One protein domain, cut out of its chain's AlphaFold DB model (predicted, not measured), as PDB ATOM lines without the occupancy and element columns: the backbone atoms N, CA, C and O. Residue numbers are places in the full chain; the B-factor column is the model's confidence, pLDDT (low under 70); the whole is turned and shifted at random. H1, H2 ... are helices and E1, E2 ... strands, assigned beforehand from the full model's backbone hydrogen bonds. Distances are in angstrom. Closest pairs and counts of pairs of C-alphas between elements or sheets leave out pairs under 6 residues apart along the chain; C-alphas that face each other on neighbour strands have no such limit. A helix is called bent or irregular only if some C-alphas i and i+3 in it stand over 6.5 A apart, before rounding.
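This is residues 17 to 73 and 131 to 219 of the 578 residues of the protein "Nucleoside phosphorylase" of Saccharothrix ecbatanensis (UniProt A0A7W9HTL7). What would one see first in this model? A twisted sheet of six strands runs through the middle, with the long helix H5 slanting over one face, H1 and H4 over the other, and H6 beside the strands. H2 touches H1 away from the sheet, and residues 63 to 73, of which 64 to 73 belong to H3, stick out from the body. What is it made of? The printed part has 146 residues, with the named elements H1 E1 E2 H2 H3 H4 E3 H5 E4 H6 E5 E6 along the chain, a mixed class of helices and strands; the mixed sheet has the order E1 E2 E3 E4 E6 E5. How large is it? It is compact, with a radius of gyration of the C-alphas of 15.9 A and spans of 48 by 32 by 31 A.

What comes before the cut? H1, residues 17 to 25, is on the sheet at a height of 9.6 A. E1, residues 29 to 33, and E2, residues 36 to 41, form an antiparallel hairpin, with N 30 and O 38 within hydrogen-bond range at 2.9 A. H2, residues 52 to 62, is not on the sheet but touches H1, the closest C-alphas being those of Leu 22 and Ile 57, 7.4 A apart, and H3, residues 64 to 73, is close to H2 but not clearly touching, with the C-alphas of Leu 60 and Leu 67 closest at 7.9 A. How does the sheet go on? E3, residues 143 to 150, bends by 59 degrees at residue 147; it is antiparallel to E2, with N 39 and O 147 at 2.9 A, and parallel to E4, residues 182 to 184, with N 145 and O 183 at 2.8 A. E6, residues 214 to 216, is antiparallel to E4, with N 184 and O 215 at 2.8 A, and forms a hairpin with the edge strand E5, residues 205 to 207, with N 205 and O 216 at 2.9 A. Where are the other helices? H4, residues 131 to 141, is on the sheet at a height of 9.2 A, and its closest C-alpha pair with E4 is Arg 139 and Val 183, 6.4 A. H5, residues 153 to 171, lies over E2 and E3 at a height of 7.9 A, on the opposite face from H1. H6, residues 192 to 199, lies over none of the strands and touches residues 153 to 156 of H5 alone, at a steep tilt of 66 degrees, with the C-alphas of Pro 153 and Ala 197 closest at 5.4 A. Which units do they form? E3, H5 and E4 are a strand-helix-strand unit, two parallel neighbour strands with a helix between, and E4, H6 and E5 are a split one, with E6 between its strands; both crossovers are right-handed. H1 and H4 on one face of the sheet and H5 on the other give three layers, helices on both faces. Every O i to N i+4 pair is within hydrogen-bond range in H1, H2, H4 and H6, against 4 of 6 in H3 and 13 of 15 in H5.

Where can one start and stop? H1 begins at C-alpha 17, (-37.348, -6.958, 27.634), and E6 ends at C-alpha 216, (-32.353, -34.429, 23.732). Which elements are long? From first to last C-alpha H5 measures 27.7 A, E3 19.7 A and E2 17.1 A. H3 and H5 are only just irregular, with C-alphas 69 and 72 at 6.7 A and C-alphas 154 and 157 at 7.0 A.

Where is the cut? Residues 74 to 130 are not printed, and C-alphas 73 and 131 are 36.2 A apart. How far does it reach, and are links long? The two C-alphas farthest apart, those of Ala 73 and Arg 154, are 51.8 A apart; of the links that are printed whole, none is long. Where is confidence low? Mean pLDDT of the printed part is 71.3, and 59 residues are under 70, among them 131 to 142 and 202 to 219.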
ATOM      1  N   ALA A  17     -35.961  -7.305  27.342       72.50
ATOM      2  CA  ALA A  17     -37.348  -6.958  27.634       72.50
ATOM      3  C   ALA A  17     -38.296  -7.248  26.453       72.50
ATOM      4  O   ALA A  17     -39.405  -7.737  26.659       72.50
ATOM      5  N   LEU A  18     -37.854  -7.013  25.210       71.19
ATOM      6  CA  LEU A  18     -38.628  -7.322  24.006       71.19
ATOM      7  C   LEU A  18     -38.764  -8.835  23.807       71.19
ATOM      8  O   LEU A  18     -39.858  -9.315  23.523       71.19
ATOM      9  N   GLN A  19     -37.681  -9.592  24.008       71.50
ATOM     10  CA  GLN A  19     -37.679 -11.052  23.863       71.50
ATOM     11  C   GLN A  19     -38.562 -11.742  24.909       71.50
ATOM     12  O   GLN A  19     -39.298 -12.668  24.572       71.50
ATOM     13  N   LEU A  20     -38.518 -11.282  26.162       73.25
ATOM     14  CA  LEU A  20     -39.354 -11.809  27.243       73.25
ATOM     15  C   LEU A  20     -40.824 -11.429  27.053       73.25
ATOM     16  O   LEU A  20     -41.696 -12.280  27.208       73.25
ATOM     17  N   ARG A  21     -41.108 -10.190  26.631       75.31
ATOM     18  CA  ARG A  21     -42.475  -9.760  26.305       75.31
ATOM     19  C   ARG A  21     -43.054 -10.553  25.133       75.31
ATOM     20  O   ARG A  21     -44.204 -10.969  25.203       75.31
ATOM     21  N   LEU A  22     -42.261 -10.807  24.092       73.88
ATOM     22  CA  LEU A  22     -42.635 -11.686  22.981       73.88
ATOM     23  C   LEU A  22     -42.899 -13.115  23.454       73.88
ATOM     24  O   LEU A  22     -43.908 -13.704  23.090       73.88
ATOM     25  N   ALA A  23     -42.017 -13.665  24.287       74.25
ATOM     26  CA  ALA A  23     -42.193 -15.005  24.825       74.25
ATOM     27  C   ALA A  23     -43.467 -15.133  25.666       74.25
ATOM     28  O   ALA A  23     -44.183 -16.118  25.530       74.25
ATOM     29  N   HIS A  24     -43.777 -14.126  26.484       78.00
ATOM     30  CA  HIS A  24     -45.003 -14.083  27.271       78.00
ATOM     31  C   HIS A  24     -46.253 -13.986  26.380       78.00
ATOM     32  O   HIS A  24     -47.180 -14.773  26.544       78.00
ATOM     33  N   LEU A  25     -46.255 -13.089  25.384       74.38
ATOM     34  CA  LEU A  25     -47.367 -12.940  24.431       74.38
ATOM     35  C   LEU A  25     -47.611 -14.208  23.596       74.38
ATOM     36  O   LEU A  25     -48.752 -14.519  23.259       74.38
ATOM     37  N   ASP A  26     -46.549 -14.950  23.287       71.19
ATOM     38  CA  ASP A  26     -46.622 -16.204  22.538       71.19
ATOM     39  C   ASP A  26     -46.951 -17.420  23.427       71.19
ATOM     40  O   ASP A  26     -47.164 -18.515  22.904       71.19
ATOM     41  N   GLY A  27     -46.981 -17.255  24.755       78.25
ATOM     42  CA  GLY A  27     -47.149 -18.347  25.719       78.25
ATOM     43  C   GLY A  27     -45.941 -19.285  25.814       78.25
ATOM     44  O   GLY A  27     -46.090 -20.424  26.222       78.25
ATOM     45  N   ARG A  28     -44.746 -18.841  25.417       82.62
ATOM     46  CA  ARG A  28     -43.506 -19.641  25.330       82.62
ATOM     47  C   ARG A  28     -42.679 -19.693  26.616       82.62
ATOM     48  O   ARG A  28     -41.621 -20.323  26.639       82.62
ATOM     49  N   LEU A  29     -43.116 -18.978  27.644       85.31
ATOM     50  CA  LEU A  29     -42.417 -18.836  28.912       85.31
ATOM     51  C   LEU A  29     -43.189 -19.576  30.000       85.31
ATOM     52  O   LEU A  29     -44.342 -19.247  30.267       85.31
ATOM     53  N   ILE A  30     -42.527 -20.535  30.638       85.12
ATOM     54  CA  ILE A  30     -42.976 -21.133  31.891       85.12
ATOM     55  C   ILE A  30     -42.306 -20.338  32.999       85.12
ATOM     56  O   ILE A  30     -41.079 -20.315  33.085       85.12
ATOM     57  N   TRP A  31     -43.107 -19.657  33.810       85.06
ATOM     58  CA  TRP A  31     -42.634 -18.827  34.911       85.06
ATOM     59  C   TRP A  31     -43.332 -19.268  36.194       85.06
ATOM     60  O   TRP A  31     -44.524 -19.007  36.352       85.06
ATOM     61  N   ARG A  32     -42.609 -19.953  37.088       83.88
ATOM     62  CA  ARG A  32     -43.131 -20.361  38.404       83.88
ATOM     63  C   ARG A  32     -42.750 -19.354  39.485       83.88
ATOM     64  O   ARG A  32     -43.583 -18.985  40.306       83.88
ATOM     65  N   SER A  33     -41.510 -18.875  39.453       83.81
ATOM     66  CA  SER A  33     -40.968 -17.873  40.374       83.81
ATOM     67  C   SER A  33     -39.775 -17.155  39.730       83.81
ATOM     68  O   SER A  33     -39.370 -17.492  38.615       83.81
ATOM     69  N   ALA A  34     -39.192 -16.178  40.431       79.56
ATOM     70  CA  ALA A  34     -37.932 -15.555  40.011       79.56
ATOM     71  C   ALA A  34     -36.778 -16.574  39.892       79.56
ATOM     72  O   ALA A  34     -35.883 -16.389  39.071       79.56
ATOM     73  N   ASP A  35     -36.869 -17.675  40.642       83.00
ATOM     74  CA  ASP A  35     -35.832 -18.698  40.787       83.00
ATOM     75  C   ASP A  35     -36.148 -19.991  40.010       83.00
ATOM     76  O   ASP A  35     -35.430 -20.988  40.096       83.00
ATOM     77  N   THR A  36     -37.250 -20.030  39.248       85.81
ATOM     78  CA  THR A  36     -37.626 -21.200  38.437       85.81
ATOM     79  C   THR A  36     -38.408 -20.796  37.193       85.81
ATOM     80  O   THR A  36     -39.592 -20.438  37.257       85.81
ATOM     81  N   PHE A  37     -37.753 -20.889  36.034       85.69
ATOM     82  CA  PHE A  37     -38.365 -20.574  34.745       85.69
ATOM     83  C   PHE A  37     -37.694 -21.300  33.570       85.69
ATOM     84  O   PHE A  37     -36.492 -21.576  33.563       85.69
ATOM     85  N   VAL A  38     -38.482 -21.547  32.520       86.94
ATOM     86  CA  VAL A  38     -38.023 -22.119  31.245       86.94
ATOM     87  C   VAL A  38     -38.579 -21.315  30.083       86.94
ATOM     88  O   VAL A  38     -39.779 -21.067  29.980       86.94
ATOM     89  N   LEU A  39     -37.691 -20.935  29.168       85.44
ATOM     90  CA  LEU A  39     -38.037 -20.259  27.927       85.44
ATOM     91  C   LEU A  39     -37.866 -21.208  26.742       85.44
ATOM     92  O   LEU A  39     -36.743 -21.566  26.378       85.44
ATOM     93  N   VAL A  40     -38.976 -21.532  26.086       84.00
ATOM     94  CA  VAL A  40     -39.002 -22.386  24.899       84.00
ATOM     95  C   VAL A  40     -38.941 -21.540  23.621       84.00
ATOM     96  O   VAL A  40     -39.502 -20.441  23.515       84.00
ATOM     97  N   ARG A  41     -38.236 -22.044  22.612       78.56
ATOM     98  CA  ARG A  41     -38.073 -21.412  21.307       78.56
ATOM     99  C   ARG A  41     -38.661 -22.292  20.201       78.56
ATOM    100  O   ARG A  41     -38.345 -23.480  20.159       78.56
ATOM    101  N   PRO A  42     -39.476 -21.715  19.298       75.12
ATOM    102  CA  PRO A  42     -39.986 -22.439  18.150       75.12
ATOM    103  C   PRO A  42     -38.893 -22.631  17.087       75.12
ATOM    104  O   PRO A  42     -37.968 -21.809  17.006       75.12
ATOM    105  N   PRO A  43     -39.043 -23.651  16.229       70.56
ATOM    106  CA  PRO A  43     -38.233 -23.811  15.030       70.56
ATOM    107  C   PRO A  43     -38.233 -22.544  14.164       70.56
ATOM    108  O   PRO A  43     -39.261 -21.881  14.020       70.56
ATOM    109  N   ILE A  44     -37.105 -22.239  13.521       63.62
ATOM    110  CA  ILE A  44     -36.978 -21.198  12.488       63.62
ATOM    111  C   ILE A  44     -38.040 -21.323  11.368       63.62
ATOM    112  O   ILE A  44     -38.555 -20.276  10.962       63.62
ATOM    113  N   PRO A  45     -38.424 -22.527  10.877       58.31
ATOM    114  CA  PRO A  45     -39.510 -22.654   9.894       58.31
ATOM    115  C   PRO A  45     -40.886 -22.211  10.382       58.31
ATOM    116  O   PRO A  45     -41.760 -21.920   9.561       58.31
ATOM    117  N   ALA A  46     -41.125 -22.270  11.693       63.03
ATOM    118  CA  ALA A  46     -42.471 -22.299  12.229       63.03
ATOM    119  C   ALA A  46     -43.181 -20.956  12.008       63.03
ATOM    120  O   ALA A  46     -42.745 -19.906  12.485       63.03
ATOM    121  N   LYS A  47     -44.317 -20.988  11.304       64.25
ATOM    122  CA  LYS A  47     -45.179 -19.818  11.113       64.25
ATOM    123  C   LYS A  47     -46.237 -19.781  12.208       64.25
ATOM    124  O   LYS A  47     -47.004 -20.725  12.373       64.25
ATOM    125  N   ALA A  48     -46.280 -18.689  12.961       65.81
ATOM    126  CA  ALA A  48     -47.293 -18.473  13.985       65.81
ATOM    127  C   ALA A  48     -48.576 -17.889  13.371       65.81
ATOM    128  O   ALA A  48     -48.510 -16.912  12.618       65.81
ATOM    129  N   ARG A  49     -49.754 -18.406  13.745       63.16
ATOM    130  CA  ARG A  49     -51.028 -17.707  13.500       63.16
ATOM    131  C   ARG A  49     -51.180 -16.577  14.520       63.16
ATOM    132  O   ARG A  49     -51.338 -16.841  15.709       63.16
ATOM    133  N   MET A  50     -51.086 -15.317  14.076       65.00
ATOM    134  CA  MET A  50     -51.002 -14.160  14.984       65.00
ATOM    135  C   MET A  50     -51.864 -12.957  14.583       65.00
ATOM    136  O   MET A  50     -51.972 -12.589  13.407       65.00
ATOM    137  N   GLY A  51     -52.390 -12.267  15.602       65.81
ATOM    138  CA  GLY A  51     -53.039 -10.960  15.469       65.81
ATOM    139  C   GLY A  51     -52.084  -9.858  14.980       65.81
ATOM    140  O   GLY A  51     -50.862  -9.990  15.056       65.81
ATOM    141  N   ALA A  52     -52.638  -8.750  14.476       67.25
ATOM    142  CA  ALA A  52     -51.881  -7.694  13.792       67.25
ATOM    143  C   ALA A  52     -50.743  -7.083  14.638       67.25
ATOM    144  O   ALA A  52     -49.634  -6.913  14.138       67.25
ATOM    145  N   LYS A  53     -50.971  -6.828  15.938       67.12
ATOM    146  CA  LYS A  53     -49.944  -6.278  16.847       67.12
ATOM    147  C   LYS A  53     -48.770  -7.241  17.060       67.12
ATOM    148  O   LYS A  53     -47.620  -6.822  17.031       67.12
ATOM    149  N   ALA A  54     -49.045  -8.533  17.220       66.31
ATOM    150  CA  ALA A  54     -48.014  -9.554  17.378       66.31
ATOM    151  C   ALA A  54     -47.178  -9.739  16.100       66.31
ATOM    152  O   ALA A  54     -45.960  -9.871  16.186       66.31
ATOM    153  N   ARG A  55     -47.800  -9.643  14.915       69.50
ATOM    154  CA  ARG A  55     -47.088  -9.666  13.625       69.50
ATOM    155  C   ARG A  55     -46.023  -8.576  13.513       69.50
ATOM    156  O   ARG A  55     -44.931  -8.861  13.033       69.50
ATOM    157  N   VAL A  56     -46.311  -7.360  13.981       71.38
ATOM    158  CA  VAL A  56     -45.349  -6.244  13.950       71.38
ATOM    159  C   VAL A  56     -44.156  -6.521  14.865       71.38
ATOM    160  O   VAL A  56     -43.015  -6.362  14.446       71.38
ATOM    161  N   ILE A  57     -44.392  -6.996  16.090       69.44
ATOM    162  CA  ILE A  57     -43.311  -7.265  17.051       69.44
ATOM    163  C   ILE A  57     -42.441  -8.453  16.591       69.44
ATOM    164  O   ILE A  57     -41.218  -8.401  16.703       69.44
ATOM    165  N   HIS A  58     -43.044  -9.487  15.994       66.00
ATOM    166  CA  HIS A  58     -42.316 -10.605  15.378       66.00
ATOM    167  C   HIS A  58     -41.518 -10.185  14.142       66.00
ATOM    168  O   HIS A  58     -40.395 -10.649  13.951       66.00
ATOM    169  N   ALA A  59     -42.061  -9.287  13.316       67.19
ATOM    170  CA  ALA A  59     -41.322  -8.709  12.200       67.19
ATOM    171  C   ALA A  59     -40.115  -7.901  12.695       67.19
ATOM    172  O   ALA A  59     -39.028  -8.062  12.147       67.19
ATOM    173  N   LEU A  60     -40.272  -7.110  13.763       70.06
ATOM    174  CA  LEU A  60     -39.185  -6.340  14.373       70.06
ATOM    175  C   LEU A  60     -38.073  -7.231  14.945       70.06
ATOM    176  O   LEU A  60     -36.909  -6.927  14.720       70.06
ATOM    177  N   ASP A  61     -38.391  -8.337  15.628       67.62
ATOM    178  CA  ASP A  61     -37.379  -9.279  16.146       67.62
ATOM    179  C   ASP A  61     -36.691 -10.075  15.021       67.62
ATOM    180  O   ASP A  61     -35.464 -10.224  14.990       67.62
ATOM    181  N   ARG A  62     -37.469 -10.543  14.036       65.88
ATOM    182  CA  ARG A  62     -36.948 -11.311  12.897       65.88
ATOM    183  C   ARG A  62     -36.047 -10.462  12.009       65.88
ATOM    184  O   ARG A  62     -34.992 -10.939  11.586       65.88
ATOM    185  N   LEU A  63     -36.467  -9.231  11.739       67.12
ATOM    186  CA  LEU A  63     -35.751  -8.274  10.910       67.12
ATOM    187  C   LEU A  63     -34.794  -7.405  11.723       67.12
ATOM    188  O   LEU A  63     -34.180  -6.549  11.120       67.12
ATOM    189  N   TRP A  64     -34.617  -7.602  13.034       71.94
ATOM    190  CA  TRP A  64     -33.804  -6.704  13.866       71.94
ATOM    191  C   TRP A  64     -32.396  -6.485  13.303       71.94
ATOM    192  O   TRP A  64     -31.961  -5.350  13.142       71.94
ATOM    193  N   ASP A  65     -31.725  -7.569  12.911       65.50
ATOM    194  CA  ASP A  65     -30.402  -7.511  12.281       65.50
ATOM    195  C   ASP A  65     -30.456  -6.733  10.956       65.50
ATOM    196  O   ASP A  65     -29.614  -5.881  10.690       65.50
ATOM    197  N   ALA A  66     -31.482  -6.985  10.139       67.12
ATOM    198  CA  ALA A  66     -31.684  -6.294   8.871       67.12
ATOM    199  C   ALA A  66     -32.055  -4.818   9.071       67.12
ATOM    200  O   ALA A  66     -31.614  -3.986   8.297       67.12
ATOM    201  N   LEU A  67     -32.809  -4.471  10.111       72.81
ATOM    202  CA  LEU A  67     -33.203  -3.108  10.446       72.81
ATOM    203  C   LEU A  67     -31.990  -2.320  10.934       72.81
ATOM    204  O   LEU A  67     -31.713  -1.257  10.400       72.81
ATOM    205  N   VAL A  68     -31.205  -2.857  11.870       72.38
ATOM    206  CA  VAL A  68     -29.984  -2.193  12.358       72.38
ATOM    207  C   VAL A  68     -28.986  -1.946  11.219       72.38
ATOM    208  O   VAL A  68     -28.345  -0.899  11.183       72.38
ATOM    209  N   LEU A  69     -28.885  -2.875  10.264       70.69
ATOM    210  CA  LEU A  69     -27.953  -2.765   9.141       70.69
ATOM    211  C   LEU A  69     -28.493  -1.922   7.974       70.69
ATOM    212  O   LEU A  69     -27.731  -1.170   7.367       70.69
ATOM    213  N   ALA A  70     -29.782  -2.037   7.647       75.00
ATOM    214  CA  ALA A  70     -30.387  -1.394   6.482       75.00
ATOM    215  C   ALA A  70     -30.960  -0.008   6.780       75.00
ATOM    216  O   ALA A  70     -31.003   0.805   5.867       75.00
ATOM    217  N   VAL A  71     -31.376   0.294   8.017       83.56
ATOM    218  CA  VAL A  71     -31.972   1.599   8.357       83.56
ATOM    219  C   VAL A  71     -31.006   2.759   8.093       83.56
ATOM    220  O   VAL A  71     -31.433   3.696   7.423       83.56
ATOM    221  N   PRO A  72     -29.719   2.723   8.503       84.00
ATOM    222  CA  PRO A  72     -28.790   3.815   8.201       84.00
ATOM    223  C   PRO A  72     -28.627   4.047   6.693       84.00
ATOM    224  O   PRO A  72     -28.739   5.176   6.223       84.00
ATOM    225  N   ALA A  73     -28.451   2.974   5.917       83.12
ATOM    226  CA  ALA A  73     -28.342   3.066   4.462       83.12
ATOM    227  C   ALA A  73     -29.641   3.559   3.813       83.12
ATOM    228  O   ALA A  73     -29.601   4.410   2.932       83.12
ATOM    229  N   ALA A 131     -19.199 -29.946  14.346       45.28
ATOM    230  CA  ALA A 131     -20.151 -30.417  15.358       45.28
ATOM    231  C   ALA A 131     -20.919 -29.258  16.019       45.28
ATOM    232  O   ALA A 131     -22.128 -29.336  16.230       45.28
ATOM    233  N   ARG A 132     -20.244 -28.132  16.280       49.34
ATOM    234  CA  ARG A 132     -20.872 -26.929  16.835       49.34
ATOM    235  C   ARG A 132     -21.844 -26.271  15.849       49.34
ATOM    236  O   ARG A 132     -22.929 -25.852  16.248       49.34
ATOM    237  N   GLN A 133     -21.486 -26.197  14.565       50.00
ATOM    238  CA  GLN A 133     -22.371 -25.682  13.513       50.00
ATOM    239  C   GLN A 133     -23.564 -26.611  13.254       50.00
ATOM    240  O   GLN A 133     -24.685 -26.123  13.093       50.00
ATOM    241  N   ALA A 134     -23.344 -27.927  13.277       49.28
ATOM    242  CA  ALA A 134     -24.389 -28.943  13.204       49.28
ATOM    243  C   ALA A 134     -25.375 -28.813  14.377       49.28
ATOM    244  O   ALA A 134     -26.578 -28.655  14.159       49.28
ATOM    245  N   GLY A 135     -24.870 -28.705  15.610       53.81
ATOM    246  CA  GLY A 135     -25.683 -28.485  16.807       53.81
ATOM    247  C   GLY A 135     -26.495 -27.182  16.767       53.81
ATOM    248  O   GLY A 135     -27.655 -27.158  17.184       53.81
ATOM    249  N   GLU A 136     -25.942 -26.089  16.231       56.09
ATOM    250  CA  GLU A 136     -26.695 -24.844  16.025       56.09
ATOM    251  C   GLU A 136     -27.788 -24.969  14.953       56.09
ATOM    252  O   GLU A 136     -28.876 -24.408  15.133       56.09
ATOM    253  N   SER A 137     -27.529 -25.702  13.865       54.94
ATOM    254  CA  SER A 137     -28.514 -25.967  12.808       54.94
ATOM    255  C   SER A 137     -29.651 -26.846  13.327       54.94
ATOM    256  O   SER A 137     -30.822 -26.486  13.204       54.94
ATOM    257  N   PHE A 138     -29.311 -27.928  14.028       57.91
ATOM    258  CA  PHE A 138     -30.259 -28.857  14.633       57.91
ATOM    259  C   PHE A 138     -31.186 -28.170  15.651       57.91
ATOM    260  O   PHE A 138     -32.393 -28.416  15.678       57.91
ATOM    261  N   ARG A 139     -30.663 -27.225  16.449       64.12
ATOM    262  CA  ARG A 139     -31.466 -26.372  17.353       64.12
ATOM    263  C   ARG A 139     -32.362 -25.372  16.612       64.12
ATOM    264  O   ARG A 139     -33.330 -24.880  17.193       64.12
ATOM    265  N   GLY A 140     -31.999 -25.001  15.385       62.66
ATOM    266  CA  GLY A 140     -32.755 -24.088  14.530       62.66
ATOM    267  C   GLY A 140     -33.983 -24.740  13.902       62.66
ATOM    268  O   GLY A 140     -35.014 -24.079  13.772       62.66
ATOM    269  N   ASP A 141     -33.888 -26.024  13.574       59.50
ATOM    270  CA  ASP A 141     -34.961 -26.779  12.925       59.50
ATOM    271  C   ASP A 141     -35.911 -27.470  13.918       59.50
ATOM    272  O   ASP A 141     -37.034 -27.816  13.559       59.50
ATOM    273  N   ASN A 142     -35.511 -27.590  15.187       68.69
ATOM    274  CA  ASN A 142     -36.306 -28.203  16.252       68.69
ATOM    275  C   ASN A 142     -36.774 -27.191  17.309       68.69
ATOM    276  O   ASN A 142     -36.315 -26.046  17.370       68.69
ATOM    277  N   TRP A 143     -37.704 -27.612  18.174       78.06
ATOM    278  CA  TRP A 143     -38.003 -26.828  19.371       78.06
ATOM    279  C   TRP A 143     -36.789 -26.858  20.285       78.06
ATOM    280  O   TRP A 143     -36.217 -27.916  20.532       78.06
ATOM    281  N   SER A 144     -36.394 -25.699  20.801       80.81
ATOM    282  CA  SER A 144     -35.216 -25.601  21.658       80.81
ATOM    283  C   SER A 144     -35.493 -24.849  22.950       80.81
ATOM    284  O   SER A 144     -36.211 -23.849  22.970       80.81
ATOM    285  N   ILE A 145     -34.901 -25.306  24.049       82.56
ATOM    286  CA  ILE A 145     -34.879 -24.558  25.303       82.56
ATOM    287  C   ILE A 145     -33.805 -23.485  25.179       82.56
ATOM    288  O   ILE A 145     -32.621 -23.756  24.988       82.56
ATOM    289  N   ALA A 146     -34.243 -22.235  25.251       76.94
ATOM    290  CA  ALA A 146     -33.405 -21.077  25.006       76.94
ATOM    291  C   ALA A 146     -32.800 -20.520  26.301       76.94
ATOM    292  O   ALA A 146     -31.829 -19.763  26.235       76.94
ATOM    293  N   LEU A 147     -33.439 -20.793  27.437       82.19
ATOM    294  CA  LEU A 147     -32.982 -20.436  28.772       82.19
ATOM    295  C   LEU A 147     -33.698 -21.342  29.781       82.19
ATOM    296  O   LEU A 147     -34.916 -21.498  29.685       82.19
ATOM    297  N   CYS A 148     -32.954 -21.911  30.720       83.25
ATOM    298  CA  CYS A 148     -33.475 -22.711  31.822       83.25
ATOM    299  C   CYS A 148     -32.782 -22.284  33.113       83.25
ATOM    300  O   CYS A 148     -31.549 -22.253  33.165       83.25
ATOM    301  N   HIS A 149     -33.577 -21.959  34.127       85.56
ATOM    302  CA  HIS A 149     -33.106 -21.669  35.470       85.56
ATOM    303  C   HIS A 149     -33.939 -22.459  36.467       85.56
ATOM    304  O   HIS A 149     -35.169 -22.381  36.441       85.56
ATOM    305  N   VAL A 150     -33.254 -23.217  37.320       86.38
ATOM    306  CA  VAL A 150     -33.867 -23.996  38.394       86.38
ATOM    307  C   VAL A 150     -32.978 -23.888  39.626       86.38
ATOM    308  O   VAL A 150     -31.801 -24.250  39.553       86.38
ATOM    309  N   ALA A 151     -33.538 -23.384  40.726       83.50
ATOM    310  CA  ALA A 151     -32.843 -23.269  42.006       83.50
ATOM    311  C   ALA A 151     -32.758 -24.599  42.776       83.50
ATOM    312  O   ALA A 151     -31.700 -24.893  43.328       83.50
ATOM    313  N   ASP A 152     -33.818 -25.421  42.780       84.31
ATOM    314  CA  ASP A 152     -33.793 -26.777  43.356       84.31
ATOM    315  C   ASP A 152     -33.641 -27.838  42.244       84.31
ATOM    316  O   ASP A 152     -34.551 -28.009  41.428       84.31
ATOM    317  N   PRO A 153     -32.528 -28.594  42.196       80.00
ATOM    318  CA  PRO A 153     -32.310 -29.664  41.219       80.00
ATOM    319  C   PRO A 153     -33.456 -30.677  41.091       80.00
ATOM    320  O   PRO A 153     -33.623 -31.267  40.024       80.00
ATOM    321  N   ARG A 154     -34.253 -30.877  42.148       80.56
ATOM    322  CA  ARG A 154     -35.382 -31.823  42.160       80.56
ATOM    323  C   ARG A 154     -36.551 -31.381  41.279       80.56
ATOM    324  O   ARG A 154     -37.308 -32.224  40.810       80.56
ATOM    325  N   ASP A 155     -36.666 -30.087  40.991       83.38
ATOM    326  CA  ASP A 155     -37.763 -29.535  40.189       83.38
ATOM    327  C   ASP A 155     -37.523 -29.630  38.674       83.38
ATOM    328  O   ASP A 155     -38.431 -29.365  37.878       83.38
ATOM    329  N   VAL A 156     -36.315 -30.020  38.251       83.75
ATOM    330  CA  VAL A 156     -35.911 -30.063  36.836       83.75
ATOM    331  C   VAL A 156     -36.810 -30.983  36.014       83.75
ATOM    332  O   VAL A 156     -37.248 -30.600  34.929       83.75
ATOM    333  N   GLU A 157     -37.122 -32.175  36.520       81.06
ATOM    334  CA  GLU A 157     -37.919 -33.162  35.786       81.06
ATOM    335  C   GLU A 157     -39.361 -32.683  35.567       81.06
ATOM    336  O   GLU A 157     -39.849 -32.662  34.432       81.06
ATOM    337  N   GLY A 158     -40.007 -32.179  36.622       81.69
ATOM    338  CA  GLY A 158     -41.358 -31.622  36.535       81.69
ATOM    339  C   GLY A 158     -41.440 -30.376  35.645       81.69
ATOM    340  O   GLY A 158     -42.459 -30.137  34.991       81.69
ATOM    341  N   LEU A 159     -40.369 -29.583  35.577       84.06
ATOM    342  CA  LEU A 159     -40.292 -28.408  34.710       84.06
ATOM    343  C   LEU A 159     -40.074 -28.786  33.235       84.06
ATOM    344  O   LEU A 159     -40.671 -28.173  32.348       84.06
ATOM    345  N   LEU A 160     -39.274 -29.820  32.956       81.94
ATOM    346  CA  LEU A 160     -39.111 -30.372  31.607       81.94
ATOM    347  C   LEU A 160     -40.409 -30.999  31.093       81.94
ATOM    348  O   LEU A 160     -40.767 -30.803  29.933       81.94
ATOM    349  N   GLU A 161     -41.158 -31.689  31.948       82.31
ATOM    350  CA  GLU A 161     -42.496 -32.187  31.620       82.31
ATOM    351  C   GLU A 161     -43.465 -31.086  31.220       82.31
ATOM    352  O   GLU A 161     -44.258 -31.230  30.285       82.31
ATOM    353  N   GLU A 162     -43.428 -29.978  31.950       84.25
ATOM    354  CA  GLU A 162     -44.240 -28.817  31.641       84.25
ATOM    355  C   GLU A 162     -43.800 -28.173  30.319       84.25
ATOM    356  O   GLU A 162     -44.649 -27.784  29.515       84.25
ATOM    357  N   ALA A 163     -42.494 -28.140  30.038       83.69
ATOM    358  CA  ALA A 163     -41.948 -27.673  28.767       83.69
ATOM    359  C   ALA A 163     -42.378 -28.555  27.586       83.69
ATOM    360  O   ALA A 163     -42.769 -28.022  26.547       83.69
ATOM    361  N   VAL A 164     -42.382 -29.882  27.744       78.56
ATOM    362  CA  VAL A 164     -42.880 -30.819  26.724       78.56
ATOM    363  C   VAL A 164     -44.371 -30.588  26.467       78.56
ATOM    364  O   VAL A 164     -44.761 -30.333  25.328       78.56
ATOM    365  N   ARG A 165     -45.194 -30.543  27.525       81.62
ATOM    366  CA  ARG A 165     -46.632 -30.236  27.409       81.62
ATOM    367  C   ARG A 165     -46.884 -28.868  26.777       81.62
ATOM    368  O   ARG A 165     -47.859 -28.672  26.050       81.62
ATOM    369  N   LEU A 166     -46.017 -27.893  27.047       82.56
ATOM    370  CA  LEU A 166     -46.095 -26.583  26.422       82.56
ATOM    371  C   LEU A 166     -45.799 -26.651  24.920       82.56
ATOM    372  O   LEU A 166     -46.544 -26.057  24.142       82.56
ATOM    373  N   VAL A 167     -44.758 -27.377  24.507       79.38
ATOM    374  CA  VAL A 167     -44.437 -27.597  23.088       79.38
ATOM    375  C   VAL A 167     -45.600 -28.264  22.359       79.38
ATOM    376  O   VAL A 167     -45.913 -27.848  21.243       79.38
ATOM    377  N   ASP A 168     -46.283 -29.224  22.983       75.88
ATOM    378  CA  ASP A 168     -47.461 -29.875  22.396       75.88
ATOM    379  C   ASP A 168     -48.603 -28.867  22.176       75.88
ATOM    380  O   ASP A 168     -49.123 -28.739  21.065       75.88
ATOM    381  N   ARG A 169     -48.926 -28.053  23.194       78.94
ATOM    382  CA  ARG A 169     -49.944 -26.989  23.081       78.94
ATOM    383  C   ARG A 169     -49.593 -25.952  22.015       78.94
ATOM    384  O   ARG A 169     -50.452 -25.529  21.243       78.94
ATOM    385  N   LEU A 170     -48.335 -25.518  21.970       76.56
ATOM    386  CA  LEU A 170     -47.882 -24.512  21.013       76.56
ATOM    387  C   LEU A 170     -47.783 -25.078  19.596       76.56
ATOM    388  O   LEU A 170     -48.032 -24.353  18.636       76.56
ATOM    389  N   SER A 171     -47.488 -26.365  19.436       71.50
ATOM    390  CA  SER A 171     -47.403 -27.004  18.121       71.50
ATOM    391  C   SER A 171     -48.723 -26.986  17.354       71.50
ATOM    392  O   SER A 171     -48.680 -26.955  16.134       71.50
ATOM    393  N   ALA A 172     -49.870 -26.904  18.032       68.75
ATOM    394  CA  ALA A 172     -51.165 -26.687  17.382       68.75
ATOM    395  C   ALA A 172     -51.363 -25.240  16.873       68.75
ATOM    396  O   ALA A 172     -52.133 -24.997  15.945       68.75
ATOM    397  N   ARG A 173     -50.679 -24.257  17.479       70.62
ATOM    398  CA  ARG A 173     -50.791 -22.820  17.153       70.62
ATOM    399  C   ARG A 173     -49.797 -22.366  16.074       70.62
ATOM    400  O   ARG A 173     -50.058 -21.389  15.366       70.62
ATOM    401  N   TYR A 174     -48.660 -23.044  15.965       68.31
ATOM    402  CA  TYR A 174     -47.655 -22.820  14.927       68.31
ATOM    403  C   TYR A 174     -47.863 -23.853  13.810       68.31
ATOM    404  O   TYR A 174     -47.898 -25.040  14.102       68.31
ATOM    405  N   GLU A 175     -47.989 -23.432  12.546       62.81
ATOM    406  CA  GLU A 175     -48.169 -24.321  11.378       62.81
ATOM    407  C   GLU A 175     -46.885 -25.123  11.095       62.81
ATOM    408  O   GLU A 175     -46.137 -24.847  10.159       62.81
ATOM    409  N   TYR A 176     -46.574 -26.078  11.971       59.38
ATOM    410  CA  TYR A 176     -45.385 -26.920  11.922       59.38
ATOM    411  C   TYR A 176     -45.727 -28.298  12.517       59.38
ATOM    412  O   TYR A 176     -46.229 -28.358  13.641       59.38
ATOM    413  N   GLY A 177     -45.494 -29.380  11.758       51.72
ATOM    414  CA  GLY A 177     -46.046 -30.732  11.984       51.72
ATOM    415  C   GLY A 177     -45.646 -31.408  13.302       51.72
ATOM    416  O   GLY A 177     -44.551 -31.187  13.791       51.72
ATOM    417  N   ALA A 178     -46.549 -32.215  13.869       44.62
ATOM    418  CA  ALA A 178     -46.581 -32.722  15.250       44.62
ATOM    419  C   ALA A 178     -45.448 -33.675  15.708       44.62
ATOM    420  O   ALA A 178     -45.407 -34.027  16.887       44.62
ATOM    421  N   ASP A 179     -44.500 -34.037  14.846       52.66
ATOM    422  CA  ASP A 179     -43.419 -34.977  15.174       52.66
ATOM    423  C   ASP A 179     -42.174 -34.216  15.643       52.66
ATOM    424  O   ASP A 179     -41.348 -33.824  14.819       52.66
ATOM    425  N   LYS A 180     -42.058 -33.898  16.943       59.28
ATOM    426  CA  LYS A 180     -41.079 -32.881  17.372       59.28
ATOM    427  C   LYS A 180     -40.197 -33.245  18.558       59.28
ATOM    428  O   LYS A 180     -40.670 -33.538  19.653       59.28
ATOM    429  N   VAL A 181     -38.902 -33.060  18.319       66.31
ATOM    430  CA  VAL A 181     -37.798 -33.081  19.279       66.31
ATOM    431  C   VAL A 181     -37.775 -31.773  20.069       66.31
ATOM    432  O   VAL A 181     -37.863 -30.686  19.487       66.31
ATOM    433  N   LEU A 182     -37.622 -31.870  21.391       76.69
ATOM    434  CA  LEU A 182     -37.245 -30.744  22.245       76.69
ATOM    435  C   LEU A 182     -35.759 -30.870  22.590       76.69
ATOM    436  O   LEU A 182     -35.333 -31.858  23.186       76.69
ATOM    437  N   VAL A 183     -34.987 -29.865  22.194       74.56
ATOM    438  CA  VAL A 183     -33.524 -29.851  22.265       74.56
ATOM    439  C   VAL A 183     -33.045 -28.838  23.301       74.56
ATOM    440  O   VAL A 183     -33.593 -27.741  23.419       74.56
ATOM    441  N   PHE A 184     -31.981 -29.159  24.024       74.69
ATOM    442  CA  PHE A 184     -31.365 -28.297  25.023       74.69
ATOM    443  C   PHE A 184     -29.866 -28.100  24.749       74.69
ATOM    444  O   PHE A 184     -29.145 -29.022  24.375       74.69
ATOM    445  N   ALA A 185     -29.398 -26.866  24.937       72.62
ATOM    446  CA  ALA A 185     -27.998 -26.474  24.830       72.62
ATOM    447  C   ALA A 185     -27.387 -26.290  26.226       72.62
ATOM    448  O   ALA A 185     -28.011 -25.590  27.020       72.62
ATOM    449  N   PRO A 186     -26.167 -26.766  26.521       70.44
ATOM    450  CA  PRO A 186     -25.493 -26.532  27.798       70.44
ATOM    451  C   PRO A 186     -25.417 -25.045  28.158       70.44
ATOM    452  O   PRO A 186     -25.689 -24.656  29.288       70.44
ATOM    453  N   GLU A 187     -25.178 -24.198  27.153       71.19
ATOM    454  CA  GLU A 187     -25.147 -22.731  27.246       71.19
ATOM    455  C   GLU A 187     -26.505 -22.092  27.620       71.19
ATOM    456  O   GLU A 187     -26.563 -20.908  27.954       71.19
ATOM    457  N   ALA A 188     -27.614 -22.832  27.516       73.12
ATOM    458  CA  ALA A 188     -28.944 -22.364  27.906       73.12
ATOM    459  C   ALA A 188     -29.214 -22.536  29.408       73.12
ATOM    460  O   ALA A 188     -30.183 -21.954  29.906       73.12
ATOM    461  N   ALA A 189     -28.386 -23.300  30.129       79.62
ATOM    462  CA  ALA A 189     -28.455 -23.370  31.581       79.62
ATOM    463  C   ALA A 189     -27.906 -22.068  32.171       79.62
ATOM    464  O   ALA A 189     -26.799 -21.638  31.858       79.62
ATOM    465  N   SER A 190     -28.672 -21.434  33.051       80.50
ATOM    466  CA  SER A 190     -28.229 -20.208  33.724       80.50
ATOM    467  C   SER A 190     -27.109 -20.435  34.743       80.50
ATOM    468  O   SER A 190     -26.365 -19.504  35.039       80.50
ATOM    469  N   THR A 191     -27.014 -21.643  35.312       81.56
ATOM    470  CA  THR A 191     -26.041 -21.996  36.354       81.56
ATOM    471  C   THR A 191     -25.476 -23.402  36.108       81.56
ATOM    472  O   THR A 191     -26.167 -24.246  35.523       81.56
ATOM    473  N   PRO A 192     -24.249 -23.699  36.579       79.56
ATOM    474  CA  PRO A 192     -23.674 -25.045  36.496       79.56
ATOM    475  C   PRO A 192     -24.513 -26.106  37.221       79.56
ATOM    476  O   PRO A 192     -24.601 -27.238  36.762       79.56
ATOM    477  N   GLN A 193     -25.172 -25.725  38.318       81.38
ATOM    478  CA  GLN A 193     -26.058 -26.600  39.095       81.38
ATOM    479  C   GLN A 193     -27.276 -27.039  38.274       81.38
ATOM    480  O   GLN A 193     -27.604 -28.223  38.247       81.38
ATOM    481  N   THR A 194     -27.908 -26.112  37.543       81.31
ATOM    482  CA  THR A 194     -28.999 -26.449  36.618       81.31
ATOM    483  C   THR A 194     -28.506 -27.367  35.494       81.31
ATOM    484  O   THR A 194     -29.207 -28.305  35.122       81.31
ATOM    485  N   LEU A 195     -27.299 -27.139  34.962       81.56
ATOM    486  CA  LEU A 195     -26.727 -27.980  33.904       81.56
ATOM    487  C   LEU A 195     -26.455 -29.418  34.375       81.56
ATOM    488  O   LEU A 195     -26.776 -30.364  33.661       81.56
ATOM    489  N   ASP A 196     -25.878 -29.584  35.564       80.94
ATOM    490  CA  ASP A 196     -25.597 -30.899  36.149       80.94
ATOM    491  C   ASP A 196     -26.891 -31.671  36.451       80.94
ATOM    492  O   ASP A 196     -27.020 -32.843  36.096       80.94
ATOM    493  N   ALA A 197     -27.897 -30.989  37.005       82.12
ATOM    494  CA  ALA A 197     -29.215 -31.570  37.244       82.12
ATOM    495  C   ALA A 197     -29.904 -32.020  35.939       82.12
ATOM    496  O   ALA A 197     -30.512 -33.087  35.891       82.12
ATOM    497  N   LEU A 198     -29.754 -31.254  34.852       78.38
ATOM    498  CA  LEU A 198     -30.264 -31.627  33.529       78.38
ATOM    499  C   LEU A 198     -29.542 -32.838  32.932       78.38
ATOM    500  O   LEU A 198     -30.196 -33.681  32.327       78.38
ATOM    501  N   ARG A 199     -28.219 -32.951  33.110       77.50
ATOM    502  CA  ARG A 199     -27.433 -34.110  32.641       77.50
ATOM    503  C   ARG A 199     -27.791 -35.404  33.370       77.50
ATOM    504  O   ARG A 199     -27.678 -36.472  32.785       77.50
ATOM    505  N   LYS A 200     -28.212 -35.308  34.633       77.38
ATOM    506  CA  LYS A 200     -28.611 -36.450  35.473       77.38
ATOM    507  C   LYS A 200     -30.075 -36.866  35.294       77.38
ATOM    508  O   LYS A 200     -30.487 -37.880  35.849       77.38
ATOM    509  N   CYS A 201     -30.867 -36.097  34.550       75.38
ATOM    510  CA  CYS A 201     -32.278 -36.389  34.326       75.38
ATOM    511  C   CYS A 201     -32.445 -37.583  33.372       75.38
ATOM    512  O   CYS A 201     -31.953 -37.550  32.246       75.38
ATOM    513  N   ALA A 202     -33.204 -38.605  33.778       67.19
ATOM    514  CA  ALA A 202     -33.395 -39.844  33.011       67.19
ATOM    515  C   ALA A 202     -34.026 -39.631  31.620       67.19
ATOM    516  O   ALA A 202     -33.868 -40.451  30.719       67.19
ATOM    517  N   ARG A 203     -34.741 -38.517  31.433       64.94
ATOM    518  CA  ARG A 203     -35.404 -38.149  30.173       64.94
ATOM    519  C   ARG A 203     -34.500 -37.402  29.197       64.94
ATOM    520  O   ARG A 203     -34.942 -37.064  28.102       64.94
ATOM    521  N   VAL A 204     -33.277 -37.087  29.614       67.75
ATOM    522  CA  VAL A 204     -32.327 -36.298  28.846       67.75
ATOM    523  C   VAL A 204     -31.228 -37.211  28.325       67.75
ATOM    524  O   VAL A 204     -30.471 -37.786  29.099       67.75
ATOM    525  N   ARG A 205     -31.100 -37.313  27.002       63.81
ATOM    526  CA  ARG A 205     -29.957 -37.984  26.367       63.81
ATOM    527  C   ARG A 205     -28.937 -36.950  25.913       63.81
ATOM    528  O   ARG A 205     -29.306 -35.976  25.262       63.81
ATOM    529  N   SER A 206     -27.663 -37.137  26.240       60.31
ATOM    530  CA  SER A 206     -26.582 -36.280  25.743       60.31
ATOM    531  C   SER A 206     -26.071 -36.754  24.387       60.31
ATOM    532  O   SER A 206     -25.753 -37.928  24.233       60.31
ATOM    533  N   PHE A 207     -25.934 -35.828  23.446       55.41
ATOM    534  CA  PHE A 207     -25.408 -36.048  22.105       55.41
ATOM    535  C   PHE A 207     -24.103 -35.259  21.917       55.41
ATOM    536  O   PHE A 207     -24.064 -34.073  22.241       55.41
ATOM    537  N   GLY A 208     -23.045 -35.885  21.393       50.38
ATOM    538  CA  GLY A 208     -21.738 -35.249  21.148       50.38
ATOM    539  C   GLY A 208     -20.769 -35.237  22.345       50.38
ATOM    540  O   GLY A 208     -21.136 -35.533  23.479       50.38
ATOM    541  N   ALA A 209     -19.500 -34.895  22.082       42.78
ATOM    542  CA  ALA A 209     -18.416 -34.909  23.071       42.78
ATOM    543  C   ALA A 209     -18.117 -33.505  23.643       42.78
ATOM    544  O   ALA A 209     -17.917 -32.549  22.896       42.78
ATOM    545  N   GLY A 210     -18.022 -33.389  24.973       53.81
ATOM    546  CA  GLY A 210     -17.573 -32.171  25.668       53.81
ATOM    547  C   GLY A 210     -18.633 -31.067  25.840       53.81
ATOM    548  O   GLY A 210     -19.831 -31.332  25.989       53.81
ATOM    549  N   ASP A 211     -18.179 -29.808  25.863       45.38
ATOM    550  CA  ASP A 211     -19.003 -28.607  26.118       45.38
ATOM    551  C   ASP A 211     -20.001 -28.274  24.993       45.38
ATOM    552  O   ASP A 211     -20.967 -27.548  25.224       45.38
ATOM    553  N   ASP A 212     -19.819 -28.854  23.802       50.72
ATOM    554  CA  ASP A 212     -20.723 -28.703  22.653       50.72
ATOM    555  C   ASP A 212     -21.874 -29.732  22.652       50.72
ATOM    556  O   ASP A 212     -22.655 -29.792  21.700       50.72
ATOM    557  N   SER A 213     -22.010 -30.527  23.723       55.16
ATOM    558  CA  SER A 213     -23.053 -31.553  23.842       55.16
ATOM    559  C   SER A 213     -24.460 -30.975  23.646       55.16
ATOM    560  O   SER A 213     -24.787 -29.902  24.135       55.16
ATOM    561  N   VAL A 214     -25.328 -31.665  22.915       56.75
ATOM    562  CA  VAL A 214     -26.740 -31.306  22.739       56.75
ATOM    563  C   VAL A 214     -27.579 -32.289  23.547       56.75
ATOM    564  O   VAL A 214     -27.418 -33.492  23.418       56.75
ATOM    565  N   LEU A 215     -28.462 -31.794  24.411       59.50
ATOM    566  CA  LEU A 215     -29.292 -32.631  25.275       59.50
ATOM    567  C   LEU A 215     -30.688 -32.808  24.645       59.50
ATOM    568  O   LEU A 215     -31.394 -31.829  24.403       59.50
ATOM    569  N   LEU A 216     -31.079 -34.046  24.350       57.28
ATOM    570  CA  LEU A 216     -32.353 -34.429  23.732       57.28
ATOM    571  C   LEU A 216     -33.375 -34.806  24.807       57.28
ATOM    572  O   LEU A 216     -33.115 -35.691  25.615       57.28
ATOM    573  N   VAL A 217     -34.542 -34.156  24.788       57.84
ATOM    574  CA  VAL A 217     -35.652 -34.401  25.734       57.84
ATOM    575  C   VAL A 217     -36.771 -35.261  25.101       57.84
ATOM    576  O   VAL A 217     -37.630 -35.786  25.809       57.84
ATOM    577  N   ARG A 218     -36.794 -35.411  23.762       60.56
ATOM    578  CA  ARG A 218     -37.776 -36.213  22.995       60.56
ATOM    579  C   ARG A 218     -37.191 -36.661  21.648       60.56
ATOM    580  O   ARG A 218     -36.565 -35.837  20.993       60.56
ATOM    581  N   GLU A 219     -37.407 -37.910  21.233       50.41
ATOM    582  CA  GLU A 219     -36.866 -38.481  19.980       50.41
ATOM    583  C   GLU A 219     -37.618 -37.997  18.709       50.41
ATOM    584  O   GLU A 219     -38.819 -37.704  18.782       50.41
TER     585      GLU A 219